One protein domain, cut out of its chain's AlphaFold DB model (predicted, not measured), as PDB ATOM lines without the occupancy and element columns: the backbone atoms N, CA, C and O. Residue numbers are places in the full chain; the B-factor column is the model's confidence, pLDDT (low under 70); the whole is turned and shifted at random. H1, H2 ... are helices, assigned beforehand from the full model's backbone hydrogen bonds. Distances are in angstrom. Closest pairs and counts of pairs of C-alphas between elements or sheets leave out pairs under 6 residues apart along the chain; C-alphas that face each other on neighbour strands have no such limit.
ATOM      1  N   HIS A  14      15.827  21.231  11.834       90.50
ATOM      2  CA  HIS A  14      16.452  20.049  12.419       90.50
ATOM      3  C   HIS A  14      15.501  18.845  12.377       90.50
ATOM      4  O   HIS A  14      15.855  17.787  11.851       90.50
ATOM      5  N   ASP A  15      14.269  19.016  12.851       92.25
ATOM      6  CA  ASP A  15      13.302  17.920  12.921       92.25
ATOM      7  C   ASP A  15      12.851  17.470  11.532       92.25
ATOM      8  O   ASP A  15      12.669  16.274  11.306       92.25
ATOM      9  N   LEU A  16      12.779  18.393  10.568       92.62
ATOM     10  CA  LEU A  16      12.531  18.057   9.169       92.62
ATOM     11  C   LEU A  16      13.624  17.137   8.613       92.62
ATOM     12  O   LEU A  16      13.315  16.125   7.982       92.62
ATOM     13  N   THR A  17      14.900  17.460   8.853       93.44
ATOM     14  CA  THR A  17      16.007  16.608   8.383       93.44
ATOM     15  C   THR A  17      16.000  15.237   9.035       93.44
ATOM     16  O   THR A  17      16.203  14.236   8.347       93.44
ATOM     17  N   LYS A  18      15.674  15.176  10.328       94.12
ATOM     18  CA  LYS A  18      15.524  13.922  11.058       94.12
ATOM     19  C   LYS A  18      14.387  13.080  10.481       94.12
ATOM     20  O   LYS A  18      14.620  11.934  10.114       94.12
ATOM     21  N   ALA A  19      13.193  13.653  10.325       94.00
ATOM     22  CA  ALA A  19      12.037  12.965   9.756       94.00
ATOM     23  C   ALA A  19      12.319  12.456   8.334       94.00
ATOM     24  O   ALA A  19      12.002  11.313   8.007       94.00
ATOM     25  N   PHE A  20      12.962  13.273   7.496       93.31
ATOM     26  CA  PHE A  20      13.364  12.863   6.152       93.31
ATOM     27  C   PHE A  20      14.332  11.676   6.187       93.31
ATOM     28  O   PHE A  20      14.131  10.703   5.459       93.31
ATOM     29  N   THR A  21      15.373  11.728   7.024       93.75
ATOM     30  CA  THR A  21      16.351  10.638   7.134       93.75
ATOM     31  C   THR A  21      15.728   9.367   7.700       93.75
ATOM     32  O   THR A  21      16.030   8.288   7.198       93.75
ATOM     33  N   GLU A  22      14.820   9.473   8.670       94.00
ATOM     34  CA  GLU A  22      14.090   8.324   9.216       94.00
ATOM     35  C   GLU A  22      13.223   7.627   8.163       94.00
ATOM     36  O   GLU A  22      13.231   6.401   8.090       94.00
ATOM     37  N   VAL A  23      12.498   8.383   7.331       93.69
ATOM     38  CA  VAL A  23      11.572   7.787   6.352       93.69
ATOM     39  C   VAL A  23      12.294   7.291   5.099       93.69
ATOM     40  O   VAL A  23      11.930   6.262   4.533       93.69
ATOM     41  N   THR A  24      13.319   8.011   4.641       92.06
ATOM     42  CA  THR A  24      13.985   7.705   3.362       92.06
ATOM     43  C   THR A  24      15.265   6.885   3.510       92.06
ATOM     44  O   THR A  24      15.732   6.311   2.527       92.06
ATOM     45  N   GLY A  25      15.876   6.868   4.699       92.19
ATOM     46  CA  GLY A  25      17.227   6.344   4.923       92.19
ATOM     47  C   GLY A  25      18.344   7.211   4.325       92.19
ATOM     48  O   GLY A  25      19.520   6.868   4.436       92.19
ATOM     49  N   ILE A  26      18.012   8.337   3.685       92.38
ATOM     50  CA  ILE A  26      18.985   9.240   3.068       92.38
ATOM     51  C   ILE A  26      19.453  10.240   4.124       92.38
ATOM     52  O   ILE A  26      18.646  10.936   4.746       92.38
ATOM     53  N   LYS A  27      20.771  10.349   4.312       92.38
ATOM     54  CA  LYS A  27      21.358  11.335   5.227       92.38
ATOM     55  C   LYS A  27      21.017  12.750   4.753       92.38
ATOM     56  O   LYS A  27      21.447  13.161   3.677       92.38
ATOM     57  N   SER A  28      20.281  13.487   5.578       92.00
ATOM     58  CA  SER A  28      19.925  14.886   5.354       92.00
ATOM     59  C   SER A  28      20.579  15.765   6.407       92.00
ATOM     60  O   SER A  28      20.772  15.351   7.549       92.00
ATOM     61  N   VAL A  29      20.974  16.967   5.999       91.50
ATOM     62  CA  VAL A  29      21.626  17.947   6.864       91.50
ATOM     63  C   VAL A  29      21.004  19.309   6.627       91.50
ATOM     64  O   VAL A  29      20.792  19.717   5.486       91.50
ATOM     65  N   TYR A  30      20.722  20.014   7.716       89.44
ATOM     66  CA  TYR A  30      20.333  21.409   7.647       89.44
ATOM     67  C   TYR A  30      21.595  22.258   7.730       89.44
ATOM     68  O   TYR A  30      22.438  22.052   8.605       89.44
ATOM     69  N   LYS A  31      21.719  23.210   6.810       89.50
ATOM     70  CA  LYS A  31      22.759  24.229   6.837       89.50
ATOM     71  C   LYS A  31      22.068  25.581   6.874       89.50
ATOM     72  O   LYS A  31      21.375  25.928   5.919       89.50
ATOM     73  N   ASP A  32      22.265  26.320   7.960       88.50
ATOM     74  CA  ASP A  32      21.864  27.722   7.989       88.50
ATOM     75  C   ASP A  32      22.810  28.505   7.076       88.50
ATOM     76  O   ASP A  32      24.035  28.404   7.183       88.50
ATOM     77  N   VAL A  33      22.226  29.206   6.112       90.50
ATOM     78  CA  VAL A  33      22.938  29.986   5.103       90.50
ATOM     79  C   VAL A  33      22.356  31.387   5.073       90.50
ATOM     80  O   VAL A  33      21.156  31.602   5.280       90.50
ATOM     81  N   THR A  34      23.213  32.360   4.795       90.56
ATOM     82  CA  THR A  34      22.783  33.736   4.556       90.56
ATOM     83  C   THR A  34      21.969  33.829   3.262       90.56
ATOM     84  O   THR A  34      22.055  32.966   2.386       90.56
ATOM     85  N   LEU A  35      21.184  34.901   3.109       87.81
ATOM     86  CA  LEU A  35      20.440  35.141   1.868       87.81
ATOM     87  C   LEU A  35      21.386  35.257   0.663       87.81
ATOM     88  O   LEU A  35      21.097  34.715  -0.400       87.81
ATOM     89  N   ASP A  36      22.552  35.881   0.836       88.94
ATOM     90  CA  ASP A  36      23.546  35.981  -0.235       88.94
ATOM     91  C   ASP A  36      24.134  34.632  -0.637       88.94
ATOM     92  O   ASP A  36      24.335  34.384  -1.825       88.94
ATOM     93  N   GLU A  37      24.395  33.745   0.322       90.56
ATOM     94  CA  GLU A  37      24.798  32.372   0.015       90.56
ATOM     95  C   GLU A  37      23.672  31.612  -0.683       90.56
ATOM     96  O   GLU A  37      23.929  30.950  -1.684       90.56
ATOM     97  N   TYR A  38      22.428  31.758  -0.218       87.88
ATOM     98  CA  TYR A  38      21.252  31.124  -0.814       87.88
ATOM     99  C   TYR A  38      21.091  31.474  -2.301       87.88
ATOM    100  O   TYR A  38      20.961  30.572  -3.131       87.88
ATOM    101  N   PHE A  39      21.184  32.756  -2.671       88.94
ATOM    102  CA  PHE A  39      21.076  33.173  -4.075       88.94
ATOM    103  C   PHE A  39      22.292  32.781  -4.929       88.94
ATOM    104  O   PHE A  39      22.181  32.723  -6.152       88.94
ATOM    105  N   LYS A  40      23.431  32.441  -4.310       89.81
ATOM    106  CA  LYS A  40      24.609  31.889  -5.003       89.81
ATOM    107  C   LYS A  40      24.528  30.381  -5.251       89.81
ATOM    108  O   LYS A  40      25.317  29.873  -6.041       89.81
ATOM    109  N   LEU A  41      23.580  29.657  -4.642       85.06
ATOM    110  CA  LEU A  41      23.421  28.203  -4.832       85.06
ATOM    111  C   LEU A  41      22.919  27.811  -6.234       85.06
ATOM    112  O   LEU A  41      22.826  26.623  -6.534       85.06
ATOM    113  N   GLY A  42      22.581  28.780  -7.092       80.62
ATOM    114  CA  GLY A  42      22.158  28.525  -8.471       80.62
ATOM    115  C   GLY A  42      20.716  28.029  -8.611       80.62
ATOM    116  O   GLY A  42      20.333  27.567  -9.681       80.62
ATOM    117  N   ALA A  43      19.903  28.137  -7.553       80.19
ATOM    118  CA  ALA A  43      18.471  27.826  -7.610       80.19
ATOM    119  C   ALA A  43      17.702  28.754  -8.570       80.19
ATOM    120  O   ALA A  43      16.682  28.357  -9.128       80.19
ATOM    121  N   PHE A  44      18.211  29.971  -8.780       82.88
ATOM    122  CA  PHE A  44      17.673  30.956  -9.713       82.88
ATOM    123  C   PHE A  44      18.756  31.347 -10.715       82.88
ATOM    124  O   PHE A  44      19.875  31.668 -10.315       82.88
ATOM    125  N   SER A  45      18.422  31.340 -12.007       81.88
ATOM    126  CA  SER A  45      19.360  31.722 -13.072       81.88
ATOM    127  C   SER A  45      19.759  33.198 -12.994       81.88
ATOM    128  O   SER A  45      20.906  33.526 -13.285       81.88
ATOM    129  N   ASN A  46      18.843  34.072 -12.565       85.69
ATOM    130  CA  ASN A  46      19.116  35.482 -12.304       85.69
ATOM    131  C   ASN A  46      18.301  35.994 -11.096       85.69
ATOM    132  O   ASN A  46      17.133  36.339 -11.248       85.69
ATOM    133  N   PRO A  47      18.892  36.067  -9.890       85.12
ATOM    134  CA  PRO A  47      18.213  36.586  -8.698       85.12
ATOM    135  C   PRO A  47      17.733  38.042  -8.808       85.12
ATOM    136  O   PRO A  47      16.813  38.430  -8.092       85.12
ATOM    137  N   GLU A  48      18.327  38.843  -9.698       87.75
ATOM    138  CA  GLU A  48      17.970  40.256  -9.893       87.75
ATOM    139  C   GLU A  48      16.857  40.449 -10.937       87.75
ATOM    140  O   GLU A  48      16.447  41.573 -11.225       87.75
ATOM    141  N   GLU A  49      16.359  39.361 -11.527       85.38
ATOM    142  CA  GLU A  49      15.261  39.425 -12.483       85.38
ATOM    143  C   GLU A  49      13.962  39.843 -11.790       85.38
ATOM    144  O   GLU A  49      13.598  39.324 -10.732       85.38
ATOM    145  N   LYS A  50      13.253  40.797 -12.400       82.69
ATOM    146  CA  LYS A  50      11.936  41.245 -11.947       82.69
ATOM    147  C   LYS A  50      10.878  40.210 -12.310       82.69
ATOM    148  O   LYS A  50      10.759  39.824 -13.469       82.69
ATOM    149  N   VAL A  51      10.080  39.804 -11.328       77.31
ATOM    150  CA  VAL A  51       9.041  38.780 -11.500       77.31
ATOM    151  C   VAL A  51       7.659  39.419 -11.569       77.31
ATOM    152  O   VAL A  51       7.192  40.012 -10.600       77.31
ATOM    153  N   GLY A  52       6.971  39.255 -12.702       69.25
ATOM    154  CA  GLY A  52       5.598  39.720 -12.887       69.25
ATOM    155  C   GLY A  52       4.993  39.254 -14.207       69.25
ATOM    156  O   GLY A  52       5.488  39.588 -15.274       69.25
ATOM    157  N   HIS A  53       3.902  38.489 -14.145       63.12
ATOM    158  CA  HIS A  53       3.242  37.950 -15.344       63.12
ATOM    159  C   HIS A  53       2.347  38.980 -16.060       63.12
ATOM    160  O   HIS A  53       2.015  38.812 -17.230       63.12
ATOM    161  N   SER A  54       1.915  40.035 -15.363       62.53
ATOM    162  CA  SER A  54       0.832  40.919 -15.836       62.53
ATOM    163  C   SER A  54       1.285  42.327 -16.224       62.53
ATOM    164  O   SER A  54       0.452  43.149 -16.590       62.53
ATOM    165  N   VAL A  55       2.582  42.623 -16.140       60.59
ATOM    166  CA  VAL A  55       3.146  43.951 -16.420       60.59
ATOM    167  C   VAL A  55       4.450  43.816 -17.203       60.59
ATOM    168  O   VAL A  55       5.048  42.742 -17.261       60.59
ATOM    169  N   THR A  56       4.883  44.894 -17.852       62.19
ATOM    170  CA  THR A  56       6.156  44.899 -18.580       62.19
ATOM    171  C   THR A  56       7.324  44.771 -17.595       62.19
ATOM    172  O   THR A  56       7.254  45.251 -16.466       62.19
ATOM    173  N   HIS A  57       8.430  44.154 -18.019       61.59
ATOM    174  CA  HIS A  57       9.601  43.897 -17.161       61.59
ATOM    175  C   HIS A  57      10.223  45.174 -16.547       61.59
ATOM    176  O   HIS A  57      10.979  45.088 -15.583       61.59
ATOM    177  N   ASN A  58       9.889  46.359 -17.073       66.62
ATOM    178  CA  ASN A  58      10.378  47.652 -16.591       66.62
ATOM    179  C   ASN A  58       9.455  48.339 -15.575       66.62
ATOM    180  O   ASN A  58       9.765  49.450 -15.150       66.62
ATOM    181  N   ASP A  59       8.355  47.711 -15.160       72.44
ATOM    182  CA  ASP A  59       7.458  48.317 -14.183       72.44
ATOM    183  C   ASP A  59       8.181  48.504 -12.821       72.44
ATOM    184  O   ASP A  59       8.833  47.573 -12.316       72.44
ATOM    185  N   PRO A  60       8.172  49.720 -12.238       75.38
ATOM    186  CA  PRO A  60       8.804  49.997 -10.952       75.38
ATOM    187  C   PRO A  60       8.119  49.303  -9.767       75.38
ATOM    188  O   PRO A  60       8.728  49.227  -8.705       75.38
ATOM    189  N   THR A  61       6.898  48.781  -9.919       79.38
ATOM    190  CA  THR A  61       6.187  48.073  -8.841       79.38
ATOM    191  C   THR A  61       6.587  46.603  -8.726       79.38
ATOM    192  O   THR A  61       6.069  45.890  -7.866       79.38
ATOM    193  N   LEU A  62       7.448  46.113  -9.623       82.44
ATOM    194  CA  LEU A  62       7.924  44.736  -9.600       82.44
ATOM    195  C   LEU A  62       9.080  44.559  -8.628       82.44
ATOM    196  O   LEU A  62      10.068  45.290  -8.686       82.44
ATOM    197  N   PHE A  63       8.974  43.505  -7.827       84.38
ATOM    198  CA  PHE A  63      10.068  43.009  -7.007       84.38
ATOM    199  C   PHE A  63      10.980  42.097  -7.823       84.38
ATOM    200  O   PHE A  63      10.525  41.359  -8.707       84.38
ATOM    201  N   THR A  64      12.268  42.109  -7.497       88.25
ATOM    202  CA  THR A  64      13.193  41.080  -7.973       88.25
ATOM    203  C   THR A  64      12.907  39.742  -7.293       88.25
ATOM    204  O   THR A  64      12.306  39.678  -6.211       88.25
ATOM    205  N   ILE A  65      13.364  38.645  -7.901       86.88
ATOM    206  CA  ILE A  65      13.347  37.316  -7.269       86.88
ATOM    207  C   ILE A  65      14.025  37.389  -5.895       86.88
ATOM    208  O   ILE A  65      13.494  36.864  -4.915       86.88
ATOM    209  N   ARG A  66      15.163  38.088  -5.803       90.19
ATOM    210  CA  ARG A  66      15.882  38.297  -4.548       90.19
ATOM    211  C   ARG A  66      15.005  38.953  -3.494       90.19
ATOM    212  O   ARG A  66      14.916  38.426  -2.387       90.19
ATOM    213  N   GLU A  67      14.375  40.080  -3.805       89.81
ATOM    214  CA  GLU A  67      13.539  40.817  -2.851       89.81
ATOM    215  C   GLU A  67      12.357  39.969  -2.374       89.81
ATOM    216  O   GLU A  67      12.105  39.864  -1.171       89.81
ATOM    217  N   ASN A  68      11.684  39.294  -3.309       89.69
ATOM    218  CA  ASN A  68      10.517  38.476  -3.007       89.69
ATOM    219  C   ASN A  68      10.867  37.280  -2.103       89.69
ATOM    220  O   ASN A  68      10.280  37.113  -1.031       89.69
ATOM    221  N   PHE A  69      11.878  36.488  -2.481       90.12
ATOM    222  CA  PHE A  69      12.298  35.324  -1.694       90.12
ATOM    223  C   PHE A  69      12.995  35.713  -0.384       90.12
ATOM    224  O   PHE A  69      12.897  34.976   0.596       90.12
ATOM    225  N   SER A  70      13.643  36.880  -0.314       91.56
ATOM    226  CA  SER A  70      14.169  37.406   0.954       91.56
ATOM    227  C   SER A  70      13.038  37.713   1.937       91.56
ATOM    228  O   SER A  70      13.099  37.296   3.094       91.56
ATOM    229  N   GLY A  71      11.976  38.387   1.479       89.81
ATOM    230  CA  GLY A  71      10.781  38.646   2.288       89.81
ATOM    231  C   GLY A  71      10.084  37.358   2.735       89.81
ATOM    232  O   GLY A  71       9.709  37.227   3.903       89.81
ATOM    233  N   PHE A  72       9.989  36.377   1.831       89.81
ATOM    234  CA  PHE A  72       9.494  35.038   2.142       89.81
ATOM    235  C   PHE A  72      10.303  34.404   3.282       89.81
ATOM    236  O   PHE A  72       9.750  34.135   4.340       89.81
ATOM    237  N   TRP A  73      11.622  34.246   3.153       90.25
ATOM    238  CA  TRP A  73      12.411  33.596   4.205       90.25
ATOM    239  C   TRP A  73      12.384  34.343   5.540       90.25
ATOM    240  O   TRP A  73      12.295  33.708   6.592       90.25
ATOM    241  N   ASN A  74      12.395  35.677   5.517       90.69
ATOM    242  CA  ASN A  74      12.315  36.481   6.737       90.69
ATOM    243  C   ASN A  74      10.975  36.320   7.464       90.69
ATOM    244  O   ASN A  74      10.952  36.288   8.692       90.69
ATOM    245  N   THR A  75       9.871  36.144   6.732       89.06
ATOM    246  CA  THR A  75       8.545  35.910   7.327       89.06
ATOM    247  C   THR A  75       8.515  34.611   8.141       89.06
ATOM    248  O   THR A  75       7.947  34.580   9.232       89.06
ATOM    249  N   TRP A  76       9.166  33.554   7.646       86.44
ATOM    250  CA  TRP A  76       9.257  32.270   8.347       86.44
ATOM    251  C   TRP A  76      10.240  32.344   9.517       86.44
ATOM    252  O   TRP A  76       9.930  31.841  10.591       86.44
ATOM    253  N   LYS A  77      11.387  33.019   9.349       86.00
ATOM    254  CA  LYS A  77      12.357  33.240  10.440       86.00
ATOM    255  C   LYS A  77      11.770  34.044  11.605       86.00
ATOM    256  O   LYS A  77      12.168  33.830  12.741       86.00
ATOM    257  N   ALA A  78      10.843  34.956  11.325       88.25
ATOM    258  CA  ALA A  78      10.161  35.764  12.331       88.25
ATOM    259  C   ALA A  78       8.898  35.096  12.914       88.25
ATOM    260  O   ALA A  78       8.167  35.747  13.657       88.25
ATOM    261  N   GLU A  79       8.617  33.832  12.565       84.94
ATOM    262  CA  GLU A  79       7.469  33.056  13.067       84.94
ATOM    263  C   GLU A  79       6.115  33.779  12.904       84.94
ATOM    264  O   GLU A  79       5.205  33.669  13.731       84.94
ATOM    265  N   LEU A  80       5.964  34.544  11.815       85.56
ATOM    266  CA  LEU A  80       4.775  35.377  11.595       85.56
ATOM    267  C   LEU A  80       3.543  34.568  11.171       85.56
ATOM    268  O   LEU A  80       2.419  35.067  11.247       85.56
ATOM    269  N   THR A  81       3.726  33.323  10.722       80.44
ATOM    270  CA  THR A  81       2.616  32.433  10.369       80.44
ATOM    271  C   THR A  81       2.266  31.553  11.560       80.44
ATOM    272  O   THR A  81       3.092  30.743  11.967       80.44
ATOM    273  N   LYS A  82       1.047  31.673  12.088       82.19
ATOM    274  CA  LYS A  82       0.531  30.819  13.169       82.19
ATOM    275  C   LYS A  82      -0.725  30.113  12.703       82.19
ATOM    276  O   LYS A  82      -1.559  30.743  12.069       82.19
ATOM    277  N   ARG A  83      -0.875  28.830  13.020       88.06
ATOM    278  CA  ARG A  83      -2.044  28.028  12.634       88.06
ATOM    279  C   ARG A  83      -2.727  27.476  13.873       88.06
ATOM    280  O   ARG A  83      -2.068  27.064  14.822       88.06
ATOM    281  N   ASP A  84      -4.055  27.446  13.851       90.69
ATOM    282  CA  ASP A  84      -4.828  26.816  14.916       90.69
ATOM    283  C   ASP A  84      -4.999  25.321  14.623       90.69
ATOM    284  O   ASP A  84      -5.962  24.884  13.993       90.69
ATOM    285  N   TYR A  85      -4.033  24.521  15.073       90.81
ATOM    286  CA  TYR A  85      -4.069  23.072  14.877       90.81
ATOM    287  C   TYR A  85      -5.224  22.384  15.603       90.81
ATOM    288  O   TYR A  85      -5.641  21.315  15.158       90.81
ATOM    289  N   LYS A  86      -5.763  22.978  16.679       90.94
ATOM    290  CA  LYS A  86      -6.930  22.421  17.373       90.94
ATOM    291  C   LYS A  86      -8.172  22.586  16.513       90.94
ATOM    292  O   LYS A  86      -8.869  21.607  16.280       90.94
ATOM    293  N   LEU A  87      -8.373  23.775  15.946       91.88
ATOM    294  CA  LEU A  87      -9.455  24.012  14.994       91.88
ATOM    295  C   LEU A  87      -9.333  23.102  13.761       91.88
ATOM    296  O   LEU A  87     -10.327  22.557  13.290       91.88
ATOM    297  N   LEU A  88      -8.117  22.889  13.244       91.31
ATOM    298  CA  LEU A  88      -7.901  21.960  12.127       91.31
ATOM    299  C   LEU A  88      -8.223  20.503  12.501       91.31
ATOM    300  O   LEU A  88      -8.778  19.779  11.674       91.31
ATOM    301  N   ASP A  89      -7.889  20.083  13.721       91.81
ATOM    302  CA  ASP A  89      -8.216  18.755  14.251       91.81
ATOM    303  C   ASP A  89      -9.724  18.570  14.469       91.81
ATOM    304  O   ASP A  89     -10.228  17.471  14.263       91.81
ATOM    305  N   GLU A  90     -10.448  19.623  14.846       93.06
ATOM    306  CA  GLU A  90     -11.911  19.600  14.957       93.06
ATOM    307  C   GLU A  90     -12.583  19.491  13.583       93.06
ATOM    308  O   GLU A  90     -13.504  18.696  13.398       93.06
ATOM    309  N   VAL A  91     -12.103  20.264  12.602       92.69
ATOM    310  CA  VAL A  91     -12.665  20.284  11.243       92.69
ATOM    311  C   VAL A  91     -12.393  18.973  10.502       92.69
ATOM    312  O   VAL A  91     -13.276  18.462   9.811       92.69
ATOM    313  N   LEU A  92     -11.180  18.424  10.617       92.06
ATOM    314  CA  LEU A  92     -10.808  17.160   9.986       92.06
ATOM    315  C   LEU A  92      -9.932  16.315  10.929       92.06
ATOM    316  O   LEU A  92      -8.704  16.320  10.804       92.06
ATOM    317  N   PRO A  93     -10.542  15.510  11.820       92.94
ATOM    318  CA  PRO A  93      -9.806  14.704  12.800       92.94
ATOM    319  C   PRO A  93      -8.837  13.692  12.182       92.94
ATOM    320  O   PRO A  93      -7.828  13.331  12.786       92.94
ATOM    321  N   THR A  94      -9.138  13.238  10.963       93.25
ATOM    322  CA  THR A  94      -8.351  12.263  10.196       93.25
ATOM    323  C   THR A  94      -7.262  12.903   9.332       93.25
ATOM    324  O   THR A  94      -6.634  12.208   8.525       93.25
ATOM    325  N   ARG A  95      -7.035  14.220   9.462       93.00
ATOM    326  CA  ARG A  95      -5.998  14.922   8.701       93.00
ATOM    327  C   ARG A  95      -4.622  14.345   9.003       93.00
ATOM    328  O   ARG A  95      -4.357  13.842  10.090       93.00
ATOM    329  N   VAL A  96      -3.726  14.508   8.041       93.44
ATOM    330  CA  VAL A  96      -2.302  14.271   8.262       93.44
ATOM    331  C   VAL A  96      -1.765  15.379   9.168       93.44
ATOM    332  O   VAL A  96      -2.006  16.562   8.908       93.44
ATOM    333  N   LYS A  97      -1.086  15.000  10.253       92.06
ATOM    334  CA  LYS A  97      -0.657  15.932  11.307       92.06
ATOM    335  C   LYS A  97       0.835  16.217  11.306       92.06
ATOM    336  O   LYS A  97       1.241  17.186  11.925       92.06
ATOM    337  N   SER A  98       1.635  15.415  10.607       93.19
ATOM    338  CA  SER A  98       3.079  15.640  10.495       93.19
ATOM    339  C   SER A  98       3.602  15.388   9.085       93.19
ATOM    340  O   SER A  98       3.014  14.640   8.298       93.19
ATOM    341  N   VAL A  99       4.744  15.994   8.769       92.62
ATOM    342  CA  VAL A  99       5.498  15.755   7.538       92.62
ATOM    343  C   VAL A  99       5.956  14.298   7.486       92.62
ATOM    344  O   VAL A  99       5.906  13.688   6.421       92.62
ATOM    345  N   LYS A 100       6.330  13.702   8.626       93.06
ATOM    346  CA  LYS A 100       6.671  12.273   8.711       93.06
ATOM    347  C   LYS A 100       5.499  11.384   8.295       93.06
ATOM    348  O   LYS A 100       5.651  10.563   7.397       93.06
ATOM    349  N   GLU A 101       4.325  11.603   8.886       93.44
ATOM    350  CA  GLU A 101       3.111  10.851   8.551       93.44
ATOM    351  C   GLU A 101       2.745  11.019   7.068       93.44
ATOM    352  O   GLU A 101       2.356  10.058   6.404       93.44
ATOM    353  N   TRP A 102       2.910  12.227   6.514       93.94
ATOM    354  CA  TRP A 102       2.737  12.466   5.081       93.94
ATOM    355  C   TRP A 102       3.727  11.649   4.235       93.94
ATOM    356  O   TRP A 102       3.315  11.004   3.265       93.94
ATOM    357  N   MET A 103       5.016  11.647   4.594       93.44
ATOM    358  CA  MET A 103       6.052  10.901   3.870       93.44
ATOM    359  C   MET A 103       5.782   9.390   3.900       93.44
ATOM    360  O   MET A 103       5.890   8.732   2.867       93.44
ATOM    361  N   GLU A 104       5.362   8.851   5.046       93.50
ATOM    362  CA  GLU A 104       4.993   7.439   5.201       93.50
ATOM    363  C   GLU A 104       3.753   7.082   4.370       93.50
ATOM    364  O   GLU A 104       3.792   6.145   3.570       93.50
ATOM    365  N   LYS A 105       2.670   7.867   4.479       92.38
ATOM    366  CA  LYS A 105       1.410   7.625   3.748       92.38
ATOM    367  C   LYS A 105       1.571   7.683   2.233       92.38
ATOM    368  O   LYS A 105       0.892   6.955   1.513       92.38
ATOM    369  N   THR A 106       2.436   8.563   1.737       90.50
ATOM    370  CA  THR A 106       2.660   8.742   0.294       90.50
ATOM    371  C   THR A 106       3.752   7.835  -0.269       90.50
ATOM    372  O   THR A 106       3.941   7.797  -1.485       90.50
ATOM    373  N   GLY A 107       4.470   7.096   0.585       89.81
ATOM    374  CA  GLY A 107       5.628   6.304   0.175       89.81
ATOM    375  C   GLY A 107       6.746   7.175  -0.402       89.81
ATOM    376  O   GLY A 107       7.343   6.823  -1.423       89.81
ATOM    377  N   TYR A 108       6.991   8.337   0.205       88.50
ATOM    378  CA  TYR A 108       7.957   9.322  -0.265       88.50
ATOM    379  C   TYR A 108       9.383   8.752  -0.280       88.50
ATOM    380  O   TYR A 108       9.902   8.290   0.731       88.50
ATOM    381  N   LYS A 109      10.042   8.802  -1.447       86.62
ATOM    382  CA  LYS A 109      11.372   8.194  -1.672       86.62
ATOM    383  C   LYS A 109      12.524   9.202  -1.736       86.62
ATOM    384  O   LYS A 109      13.619   8.825  -2.143       86.62
ATOM    385  N   GLY A 110      12.275  10.484  -1.455       83.94
ATOM    386  CA  GLY A 110      13.289  11.539  -1.598       83.94
ATOM    387  C   GLY A 110      13.737  11.804  -3.042       83.94
ATOM    388  O   GLY A 110      14.784  12.404  -3.260       83.94
ATOM    389  N   LYS A 111      12.975  11.340  -4.043       83.50
ATOM    390  CA  LYS A 111      13.303  11.525  -5.464       83.50
ATOM    391  C   LYS A 111      12.506  12.691  -6.053       83.50
ATOM    392  O   LYS A 111      11.305  12.774  -5.788       83.50
ATOM    393  N   PRO A 112      13.129  13.554  -6.874       76.44
ATOM    394  CA  PRO A 112      12.402  14.600  -7.575       76.44
ATOM    395  C   PRO A 112      11.371  13.974  -8.518       76.44
ATOM    396  O   PRO A 112      11.665  13.024  -9.245       76.44
ATOM    397  N   ALA A 113      10.156  14.514  -8.502       73.69
ATOM    398  CA  ALA A 113       9.071  14.108  -9.382       73.69
ATOM    399  C   ALA A 113       8.426  15.348 -10.006       73.69
ATOM    400  O   ALA A 113       8.256  16.373  -9.344       73.69
ATOM    401  N   ALA A 114       8.043  15.255 -11.281       73.50
ATOM    402  CA  ALA A 114       7.265  16.296 -11.941       73.50
ATOM    403  C   ALA A 114       5.823  16.261 -11.409       73.50
ATOM    404  O   ALA A 114       4.989  15.490 -11.884       73.50
ATOM    405  N   VAL A 115       5.557  17.066 -10.381       71.19
ATOM    406  CA  VAL A 115       4.247  17.136  -9.707       71.19
ATOM    407  C   VAL A 115       3.254  18.038 -10.438       71.19
ATOM    408  O   VAL A 115       2.049  17.807 -10.382       71.19
ATOM    409  N   LEU A 116       3.752  19.044 -11.158       74.81
ATOM    410  CA  LEU A 116       2.919  19.977 -11.907       74.81
ATOM    411  C   LEU A 116       2.453  19.343 -13.218       74.81
ATOM    412  O   LEU A 116       3.263  18.804 -13.976       74.81
ATOM    413  N   LYS A 117       1.147  19.443 -13.493       71.12
ATOM    414  CA  LYS A 117       0.499  18.858 -14.675       71.12
ATOM    415  C   LYS A 117       1.198  19.258 -15.975       71.12
ATOM    416  O   LYS A 117       1.555  18.382 -16.754       71.12
ATOM    417  N   ASP A 118       1.479  20.544 -16.160       67.88
ATOM    418  CA  ASP A 118       2.078  21.047 -17.404       67.88
ATOM    419  C   ASP A 118       3.492  20.495 -17.628       67.88
ATOM    420  O   ASP A 118       3.868  20.118 -18.740       67.88
ATOM    421  N   TYR A 119       4.259  20.341 -16.547       63.44
ATOM    422  CA  TYR A 119       5.579  19.719 -16.592       63.44
ATOM    423  C   TYR A 119       5.495  18.209 -16.824       63.44
ATOM    424  O   TYR A 119       6.318  17.655 -17.554       63.44
ATOM    425  N   ARG A 120       4.495  17.539 -16.240       61.75
ATOM    426  CA  ARG A 120       4.241  16.106 -16.429       61.75
ATOM    427  C   ARG A 120       3.846  15.794 -17.875       61.75
ATOM    428  O   ARG A 120       4.400  14.871 -18.472       61.75
ATOM    429  N   ASP A 121       2.952  16.589 -18.451       68.44
ATOM    430  CA  ASP A 121       2.481  16.432 -19.828       68.44
ATOM    431  C   ASP A 121       3.582  16.800 -20.838       68.44
ATOM    432  O   ASP A 121       3.800  16.084 -21.821       68.44
ATOM    433  N   GLY A 122       4.359  17.852 -20.562       60.50
ATOM    434  CA  GLY A 122       5.532  18.227 -21.359       60.50
ATOM    435  C   GLY A 122       6.675  17.203 -21.295       60.50
ATOM    436  O   GLY A 122       7.328  16.932 -22.305       60.50
ATOM    437  N   ALA A 123       6.921  16.584 -20.135       58.84
ATOM    438  CA  ALA A 123       7.892  15.497 -19.993       58.84
ATOM    439  C   ALA A 123       7.465  14.244 -20.776       58.84
ATOM    440  O   ALA A 123       8.297  13.636 -21.451       58.84
ATOM    441  N   ARG A 124       6.168  13.907 -20.765       57.84
ATOM    442  CA  ARG A 124       5.614  12.790 -21.545       57.84
ATOM    443  C   ARG A 124       5.794  12.995 -23.053       57.84
ATOM    444  O   ARG A 124       6.211  12.062 -23.731       57.84
ATOM    445  N   LYS A 125       5.551  14.210 -23.563       57.25
ATOM    446  CA  LYS A 125       5.757  14.546 -24.986       57.25
ATOM    447  C   LYS A 125       7.224  14.452 -25.425       57.25
ATOM    448  O   LYS A 125       7.498  13.997 -26.531       57.25
ATOM    449  N   ARG A 126       8.174  14.844 -24.566       57.06
ATOM    450  CA  ARG A 126       9.616  14.728 -24.867       57.06
ATOM    451  C   ARG A 126      10.107  13.279 -24.848       57.06
ATOM    452  O   ARG A 126      10.923  12.917 -25.686       57.06
ATOM    453  N   GLY A 127       9.572  12.442 -23.958       53.78
ATOM    454  CA  GLY A 127       9.893  11.010 -23.914       53.78
ATOM    455  C   GLY A 127       9.438  10.232 -25.155       53.78
ATOM    456  O   GLY A 127      10.122   9.303 -25.568       53.78
ATOM    457  N   SER A 128       8.331  10.633 -25.790       52.16
ATOM    458  CA  SER A 128       7.853  10.026 -27.045       52.16
ATOM    459  C   SER A 128       8.583  10.508 -28.303       52.16
ATOM    460  O   SER A 128       8.453   9.881 -29.344       52.16
ATOM    461  N   ALA A 129       9.331  11.612 -28.231       51.25
ATOM    462  CA  ALA A 129      10.049  12.176 -29.379       51.25
ATOM    463  C   ALA A 129      11.483  11.631 -29.540       51.25
ATOM    464  O   ALA A 129      12.121  11.907 -30.547       51.25
ATOM    465  N   GLY A 130      11.993  10.880 -28.556       47.38
ATOM    466  CA  GLY A 130      13.334  10.274 -28.574       47.38
ATOM    467  C   GLY A 130      13.371   8.791 -28.967       47.38
ATOM    468  O   GLY A 130      14.412   8.160 -28.825       47.38
TER     469      GLY A 130
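What this domain is: This is residues 14 to 130 of the 132 residues of an uncharacterized protein of Pseudogymnoascus sp. VKM F-4519 (FW-2642) (UniProt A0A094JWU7). This is a loose, open ring of chain: H1, H2, H3, H4 and H5 follow one another round a hollow middle, and H5 comes back side by side with H1. Residues 115 to 121 and 124 to 130, with most of H6, stick out from this ring as an arm, and the long loop of residues 41 to 64 joins H2 to H3. The printed part has 117 residues with six named helices, H1 to H6 in order, and no named strand; its class is all helix, though under half of the residues, 57, are in named elements. It is loose, with a radius of gyration of the C-alphas of 19.0 A and spans of 48 by 48 by 33 A.

How they stand to each other: H1, residues 14 to 24, touches H5, residues 99 to 106. Their closest C-alphas, of Ala 19 and Lys 100, are 5.5 A apart, and they run the same way at a shallow tilt of 21 degrees. H2, residues 35 to 40, is close to but not clearly touching H3, residues 65 to 77. Their closest C-alphas, of Leu 35 and Ser 70, are 6.7 A apart, and they run opposite ways at a steep tilt of 45 degrees. H4, residues 85 to 91, and H6, residues 117 to 128, touch no helix. In H1 to H6 every O i to N i+4 pair is within hydrogen-bond range.

Where its parts are: H1 begins at C-alpha 14 at (16.452, 20.049, 12.419) and is 15.5 A long from first to last C-alpha. H3, the longest helix, measures 18.2 A. H6 measures 16.9 A and ends at C-alpha 128 at (7.853, 10.026, -27.045).

The domain as a whole: The two C-alphas farthest apart, of Lys 86 and Gly 130, are 51.7 A apart. The printed part has no cut. The link from H2 to H3 is long, with 24 residues. Confidence is low, with pLDDT under 70, in residues 52 to 58 and 118 to 130.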